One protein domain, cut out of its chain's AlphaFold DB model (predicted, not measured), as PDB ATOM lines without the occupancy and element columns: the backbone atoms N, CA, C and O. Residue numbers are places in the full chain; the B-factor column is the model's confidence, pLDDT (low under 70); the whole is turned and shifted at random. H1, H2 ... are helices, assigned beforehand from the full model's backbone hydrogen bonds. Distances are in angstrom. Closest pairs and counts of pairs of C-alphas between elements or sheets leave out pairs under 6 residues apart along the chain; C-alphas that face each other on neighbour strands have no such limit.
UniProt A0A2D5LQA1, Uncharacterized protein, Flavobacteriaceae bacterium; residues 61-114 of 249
ATOM      1  N   ASN A  61      -8.044   3.592 -43.969       84.75
ATOM      2  CA  ASN A  61      -8.746   3.310 -45.207       84.75
ATOM      3  C   ASN A  61     -10.007   2.463 -44.921       84.75
ATOM      4  O   ASN A  61      -9.879   1.338 -44.422       84.75
ATOM      5  N   PRO A  62     -11.220   2.942 -45.269       84.19
ATOM      6  CA  PRO A  62     -12.458   2.194 -45.033       84.19
ATOM      7  C   PRO A  62     -12.462   0.821 -45.722       84.19
ATOM      8  O   PRO A  62     -13.056  -0.128 -45.210       84.19
ATOM      9  N   TYR A  63     -11.745   0.675 -46.842       88.25
ATOM     10  CA  TYR A  63     -11.627  -0.604 -47.543       88.25
ATOM     11  C   TYR A  63     -10.818  -1.645 -46.758       88.25
ATOM     12  O   TYR A  63     -11.068  -2.840 -46.902       88.25
ATOM     13  N   THR A  64      -9.889  -1.229 -45.890       86.06
ATOM     14  CA  THR A  64      -9.160  -2.168 -45.027       86.06
ATOM     15  C   THR A  64     -10.071  -2.726 -43.942       86.06
ATOM     16  O   THR A  64     -10.080  -3.933 -43.726       86.06
ATOM     17  N   TRP A  65     -10.878  -1.883 -43.296       88.38
ATOM     18  CA  TRP A  65     -11.859  -2.349 -42.316       88.38
ATOM     19  C   TRP A  65     -12.879  -3.296 -42.951       88.38
ATOM     20  O   TRP A  65     -13.156  -4.354 -42.389       88.38
ATOM     21  N   LEU A  66     -13.357  -2.977 -44.158       90.38
ATOM     22  CA  LEU A  66     -14.214  -3.867 -44.945       90.38
ATOM     23  C   LEU A  66     -13.540  -5.230 -45.202       90.38
ATOM     24  O   LEU A  66     -14.161  -6.269 -44.992       90.38
ATOM     25  N   ALA A  67     -12.267  -5.238 -45.611       90.00
ATOM     26  CA  ALA A  67     -11.512  -6.467 -45.849       90.00
ATOM     27  C   ALA A  67     -11.283  -7.270 -44.558       90.00
ATOM     28  O   ALA A  67     -11.471  -8.483 -44.558       90.00
ATOM     29  N   ILE A  68     -10.943  -6.612 -43.445       90.38
ATOM     30  CA  ILE A  68     -10.778  -7.249 -42.130       90.38
ATOM     31  C   ILE A  68     -12.089  -7.921 -41.712       90.38
ATOM     32  O   ILE A  68     -12.090  -9.109 -41.399       90.38
ATOM     33  N   VAL A  69     -13.210  -7.199 -41.768       90.94
ATOM     34  CA  VAL A  69     -14.539  -7.741 -41.439       90.94
ATOM     35  C   VAL A  69     -14.903  -8.909 -42.357       90.94
ATOM     36  O   VAL A  69     -15.416  -9.915 -41.877       90.94
ATOM     37  N   PHE A  70     -14.590  -8.831 -43.651       92.56
ATOM     38  CA  PHE A  70     -14.827  -9.920 -44.601       92.56
ATOM     39  C   PHE A  70     -13.991 -11.171 -44.281       92.56
ATOM     40  O   PHE A  70     -14.524 -12.281 -44.256       92.56
ATOM     41  N   ILE A  71     -12.706 -11.005 -43.952       92.44
ATOM     42  CA  ILE A  71     -11.833 -12.097 -43.496       92.44
ATOM     43  C   ILE A  71     -12.379 -12.716 -42.199       92.44
ATOM     44  O   ILE A  71     -12.492 -13.939 -42.101       92.44
ATOM     45  N   PHE A  72     -12.768 -11.891 -41.222       91.44
ATOM     46  CA  PHE A  72     -13.361 -12.360 -39.969       91.44
ATOM     47  C   PHE A  72     -14.717 -13.032 -40.172       91.44
ATOM     48  O   PHE A  72     -15.023 -13.960 -39.434       91.44
ATOM     49  N   ALA A  73     -15.512 -12.634 -41.164       90.88
ATOM     50  CA  ALA A  73     -16.757 -13.317 -41.501       90.88
ATOM     51  C   ALA A  73     -16.484 -14.734 -42.034       90.88
ATOM     52  O   ALA A  73     -17.128 -15.683 -41.596       90.88
ATOM     53  N   LEU A  74     -15.487 -14.906 -42.907       89.94
ATOM     54  CA  LEU A  74     -15.110 -16.220 -43.444       89.94
ATOM     55  C   LEU A  74     -14.485 -17.137 -42.377       89.94
ATOM     56  O   LEU A  74     -14.852 -18.308 -42.274       89.94
ATOM     57  N   LEU A  75     -13.583 -16.603 -41.546       90.69
ATOM     58  CA  LEU A  75     -13.015 -17.311 -40.387       90.69
ATOM     59  C   LEU A  75     -14.094 -17.620 -39.340       90.69
ATOM     60  O   LEU A  75     -14.130 -18.704 -38.755       90.69
ATOM     61  N   GLY A  76     -14.982 -16.653 -39.138       89.94
ATOM     62  CA  GLY A  76     -16.092 -16.690 -38.208       89.94
ATOM     63  C   GLY A  76     -17.073 -17.787 -38.562       89.94
ATOM     64  O   GLY A  76     -17.399 -18.554 -37.677       89.94
ATOM     65  N   ILE A  77     -17.471 -17.952 -39.827       84.50
ATOM     66  CA  ILE A  77     -18.378 -19.033 -40.257       84.50
ATOM     67  C   ILE A  77     -17.818 -20.421 -39.896       84.50
ATOM     68  O   ILE A  77     -18.573 -21.294 -39.464       84.50
ATOM     69  N   ASN A  78     -16.499 -20.615 -40.002       84.50
ATOM     70  CA  ASN A  78     -15.847 -21.875 -39.644       84.50
ATOM     71  C   ASN A  78     -15.879 -22.118 -38.122       84.50
ATOM     72  O   ASN A  78     -16.326 -23.167 -37.670       84.50
ATOM     73  N   ILE A  79     -15.494 -21.118 -37.320       89.06
ATOM     74  CA  ILE A  79     -15.553 -21.176 -35.845       89.06
ATOM     75  C   ILE A  79     -17.001 -21.289 -35.341       89.06
ATOM     76  O   ILE A  79     -17.298 -22.048 -34.421       89.06
ATOM     77  N   PHE A  80     -17.923 -20.577 -35.976       80.94
ATOM     78  CA  PHE A  80     -19.325 -20.475 -35.597       80.94
ATOM     79  C   PHE A  80     -20.056 -21.805 -35.771       80.94
ATOM     80  O   PHE A  80     -20.918 -22.116 -34.959       80.94
ATOM     81  N   MET A  81     -19.668 -22.638 -36.744       80.12
ATOM     82  CA  MET A  81     -20.153 -24.021 -36.854       80.12
ATOM     83  C   MET A  81     -19.767 -24.879 -35.636       80.12
ATOM     84  O   MET A  81     -20.609 -25.609 -35.113       80.12
ATOM     85  N   TYR A  82     -18.539 -24.746 -35.120       81.69
ATOM     86  CA  TYR A  82     -18.118 -25.441 -33.894       81.69
ATOM     87  C   TYR A  82     -18.849 -24.911 -32.655       81.69
ATOM     88  O   TYR A  82     -19.297 -25.696 -31.814       81.69
ATOM     89  N   LEU A  83     -19.042 -23.590 -32.559       78.50
ATOM     90  CA  LEU A  83     -19.847 -23.005 -31.485       78.50
ATOM     91  C   LEU A  83     -21.322 -23.375 -31.605       78.50
ATOM     92  O   LEU A  83     -21.961 -23.536 -30.576       78.50
ATOM     93  N   ALA A  84     -21.879 -23.547 -32.803       74.06
ATOM     94  CA  ALA A  84     -23.267 -23.965 -32.984       74.06
ATOM     95  C   ALA A  84     -23.509 -25.369 -32.417       74.06
ATOM     96  O   ALA A  84     -24.596 -25.655 -31.917       74.06
ATOM     97  N   GLN A  85     -22.492 -26.236 -32.437       74.38
ATOM     98  CA  GLN A  85     -22.577 -27.553 -31.819       74.38
ATOM     99  C   GLN A  85     -22.514 -27.481 -30.286       74.38
ATOM    100  O   GLN A  85     -23.329 -28.132 -29.642       74.38
ATOM    101  N   GLY A  86     -21.654 -26.635 -29.705       74.81
ATOM    102  CA  GLY A  86     -21.633 -26.383 -28.251       74.81
ATOM    103  C   GLY A  86     -22.819 -25.547 -27.744       74.81
ATOM    104  O   GLY A  86     -23.263 -25.688 -26.608       74.81
ATOM    105  N   THR A  87     -23.401 -24.718 -28.612       76.81
ATOM    106  CA  THR A  87     -24.606 -23.930 -28.324       76.81
ATOM    107  C   THR A  87     -25.813 -24.833 -28.110       76.81
ATOM    108  O   THR A  87     -26.749 -24.400 -27.463       76.81
ATOM    109  N   LYS A  88     -25.817 -26.089 -28.579       70.19
ATOM    110  CA  LYS A  88     -26.921 -27.024 -28.296       70.19
ATOM    111  C   LYS A  88     -27.052 -27.299 -26.795       70.19
ATOM    112  O   LYS A  88     -28.153 -27.198 -26.266       70.19
ATOM    113  N   ASP A  89     -25.929 -27.514 -26.115       71.38
ATOM    114  CA  ASP A  89     -25.891 -27.755 -24.668       71.38
ATOM    115  C   ASP A  89     -26.117 -26.453 -23.883       71.38
ATOM    116  O   ASP A  89     -26.856 -26.412 -22.897       71.38
ATOM    117  N   ALA A  90     -25.557 -25.337 -24.362       69.25
ATOM    118  CA  ALA A  90     -25.824 -24.026 -23.776       69.25
ATOM    119  C   ALA A  90     -27.296 -23.605 -23.953       69.25
ATOM    120  O   ALA A  90     -27.886 -23.007 -23.059       69.25
ATOM    121  N   ALA A  91     -27.929 -23.937 -25.078       68.38
ATOM    122  CA  ALA A  91     -29.318 -23.596 -25.364       68.38
ATOM    123  C   ALA A  91     -30.290 -24.308 -24.424       68.38
ATOM    124  O   ALA A  91     -31.344 -23.748 -24.143       68.38
ATOM    125  N   GLU A  92     -29.953 -25.484 -23.889       73.06
ATOM    126  CA  GLU A  92     -30.750 -26.116 -22.831       73.06
ATOM    127  C   GLU A  92     -30.634 -25.376 -21.495       73.06
ATOM    128  O   GLU A  92     -31.634 -25.226 -20.795       73.06
ATOM    129  N   MET A  93     -29.466 -24.819 -21.178       76.38
ATOM    130  CA  MET A  93     -29.279 -23.953 -20.008       76.38
ATOM    131  C   MET A  93     -29.990 -22.600 -20.172       76.38
ATOM    132  O   MET A  93     -30.582 -22.077 -19.230       76.38
ATOM    133  N   PHE A  94     -29.993 -22.056 -21.389       76.94
ATOM    134  CA  PHE A  94     -30.649 -20.792 -21.724       76.94
ATOM    135  C   PHE A  94     -32.090 -20.964 -22.229       76.94
ATOM    136  O   PHE A  94     -32.727 -19.969 -22.573       76.94
ATOM    137  N   ARG A  95     -32.657 -22.180 -22.248       73.88
ATOM    138  CA  ARG A  95     -34.042 -22.452 -22.684       73.88
ATOM    139  C   ARG A  95     -35.086 -21.514 -22.069       73.88
ATOM    140  O   ARG A  95     -35.895 -20.987 -22.835       73.88
ATOM    141  N   PRO A  96     -35.093 -21.257 -20.743       76.81
ATOM    142  CA  PRO A  96     -36.063 -20.329 -20.159       76.81
ATOM    143  C   PRO A  96     -35.872 -18.885 -20.654       76.81
ATOM    144  O   PRO A  96     -36.853 -18.164 -20.830       76.81
ATOM    145  N   LEU A  97     -34.635 -18.483 -20.960       76.50
ATOM    146  CA  LEU A  97     -34.308 -17.159 -21.493       76.50
ATOM    147  C   LEU A  97     -34.716 -17.030 -22.972       76.50
ATOM    148  O   LEU A  97     -35.365 -16.055 -23.359       76.50
ATOM    149  N   PHE A  98     -34.421 -18.042 -23.791       70.44
ATOM    150  CA  PHE A  98     -34.797 -18.070 -25.206       70.44
ATOM    151  C   PHE A  98     -36.306 -18.162 -25.420       70.44
ATOM    152  O   PHE A  98     -36.786 -17.595 -26.391       70.44
ATOM    153  N   PHE A  99     -37.073 -18.818 -24.543       66.81
ATOM    154  CA  PHE A  99     -38.537 -18.869 -24.667       66.81
ATOM    155  C   PHE A  99     -39.196 -17.508 -24.390       66.81
ATOM    156  O   PHE A  99     -40.198 -17.154 -25.010       66.81
ATOM    157  N   MET A 100     -38.613 -16.714 -23.487       62.97
ATOM    158  CA  MET A 100     -39.076 -15.356 -23.204       62.97
ATOM    159  C   MET A 100     -38.749 -14.406 -24.367       62.97
ATOM    160  O   MET A 100     -39.612 -13.646 -24.803       62.97
ATOM    161  N   ILE A 101     -37.537 -14.511 -24.923       72.19
ATOM    162  CA  ILE A 101     -37.096 -13.717 -26.078       72.19
ATOM    163  C   ILE A 101     -37.800 -14.163 -27.373       72.19
ATOM    164  O   ILE A 101     -38.177 -13.335 -28.196       72.19
ATOM    165  N   SER A 102     -38.042 -15.458 -27.576       63.91
ATOM    166  CA  SER A 102     -38.729 -15.951 -28.774       63.91
ATOM    167  C   SER A 102     -40.211 -15.591 -28.774       63.91
ATOM    168  O   SER A 102     -40.744 -15.290 -29.838       63.91
ATOM    169  N   LYS A 103     -40.878 -15.532 -27.612       61.38
ATOM    170  CA  LYS A 103     -42.263 -15.044 -27.521       61.38
ATOM    171  C   LYS A 103     -42.390 -13.556 -27.840       61.38
ATOM    172  O   LYS A 103     -43.352 -13.169 -28.503       61.38
ATOM    173  N   THR A 104     -41.428 -12.731 -27.431       60.06
ATOM    174  CA  THR A 104     -41.427 -11.299 -27.769       60.06
ATOM    175  C   THR A 104     -41.053 -11.061 -29.232       60.06
ATOM    176  O   THR A 104     -41.715 -10.267 -29.895       60.06
ATOM    177  N   ILE A 105     -40.086 -11.803 -29.783       62.38
ATOM    178  CA  ILE A 105     -39.737 -11.744 -31.212       62.38
ATOM    179  C   ILE A 105     -40.873 -12.289 -32.090       62.38
ATOM    180  O   ILE A 105     -41.165 -11.691 -33.121       62.38
ATOM    181  N   ALA A 106     -41.569 -13.357 -31.689       56.72
ATOM    182  CA  ALA A 106     -42.720 -13.889 -32.421       56.72
ATOM    183  C   ALA A 106     -43.878 -12.875 -32.467       56.72
ATOM    184  O   ALA A 106     -44.425 -12.616 -33.539       56.72
ATOM    185  N   PHE A 107     -44.187 -12.221 -31.343       59.25
ATOM    186  CA  PHE A 107     -45.182 -11.146 -31.282       59.25
ATOM    187  C   PHE A 107     -44.778  -9.923 -32.123       59.25
ATOM    188  O   PHE A 107     -45.601  -9.366 -32.851       59.25
ATOM    189  N   LEU A 108     -43.496  -9.544 -32.104       52.69
ATOM    190  CA  LEU A 108     -42.960  -8.485 -32.961       52.69
ATOM    191  C   LEU A 108     -42.987  -8.871 -34.443       52.69
ATOM    192  O   LEU A 108     -43.345  -8.033 -35.256       52.69
ATOM    193  N   SER A 109     -42.689 -10.119 -34.810       51.22
ATOM    194  CA  SER A 109     -42.742 -10.594 -36.200       51.22
ATOM    195  C   SER A 109     -44.173 -10.643 -36.751       51.22
ATOM    196  O   SER A 109     -44.400 -10.214 -37.880       51.22
ATOM    197  N   ALA A 110     -45.160 -11.031 -35.935       53.72
ATOM    198  CA  ALA A 110     -46.578 -10.942 -36.289       53.72
ATOM    199  C   ALA A 110     -47.048  -9.481 -36.438       53.72
ATOM    200  O   ALA A 110     -47.822  -9.156 -37.336       53.72
ATOM    201  N   THR A 111     -46.520  -8.577 -35.606       51.34
ATOM    202  CA  THR A 111     -46.816  -7.136 -35.677       51.34
ATOM    203  C   THR A 111     -46.080  -6.459 -36.844       51.34
ATOM    204  O   THR A 111     -46.602  -5.523 -37.445       51.34
ATOM    205  N   LEU A 112     -44.899  -6.950 -37.228       37.41
ATOM    206  CA  LEU A 112     -44.094  -6.465 -38.352       37.41
ATOM    207  C   LEU A 112     -44.644  -6.924 -39.701       37.41
ATOM    208  O   LEU A 112     -44.545  -6.160 -40.647       37.41
ATOM    209  N   VAL A 113     -45.308  -8.075 -39.820       48.56
ATOM    210  CA  VAL A 113     -46.053  -8.388 -41.059       48.56
ATOM    211  C   VAL A 113     -47.237  -7.420 -41.246       48.56
ATOM    212  O   VAL A 113     -47.538  -7.033 -42.371       48.56
ATOM    213  N   GLY A 114     -47.831  -6.924 -40.152       49.19
ATOM    214  CA  GLY A 114     -48.863  -5.876 -40.184       49.19
ATOM    215  C   GLY A 114     -48.343  -4.434 -40.322       49.19
ATOM    216  O   GLY A 114     -49.066  -3.571 -40.814       49.19
TER     217      GLY A 114
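What this domain is: This is residues 61 to 114 of the 249 residues of an uncharacterized protein of Flavobacteriaceae bacterium (UniProt A0A2D5LQA1). A long curved helix, H1, and a shorter helix, H2, follow end to end as an open U: H1 makes one arm and, past a kink near residue 83, the floor, and H2 makes the other arm. The space between the arms is empty. The printed part has 54 residues with two named helices, H1 then H2, and no named strand: all helix. It is extended, with a radius of gyration of the C-alphas of 16.8 A, and flat, spanning 41 by 34 by 13 A.

Where its parts are: H1, residues 62 to 93, is 39.9 A long, from C-alpha 62 at (-12.458, 2.194, -45.033) to C-alpha 93 at (-29.279, -23.953, -20.008). H2, residues 95 to 114, is 28.3 A long and ends with C-alpha 114 at (-48.863, -5.876, -40.184).

How they stand to each other: H1 has a kink of 54 degrees near residue 83. A tight link of one residue, Phe 94, joins it to H2. The helices are close but not clearly touching; their closest C-alphas, those of Ala 91 and Phe 98, are 7.8 A apart. They run opposite ways at a steep tilt of 57 degrees. Of the O i to N i+4 pairs, 23 of 28 in H1 and 14 of 16 in H2 are within hydrogen-bond range.

The domain as a whole: The two C-alphas farthest apart, those of Asn 61 and Pro 96, are 44.0 A apart. The printed part has no cut. Its mean pLDDT is 74.5; residues 90 to 91, 99 to 100 and 102 to 114 are under 70.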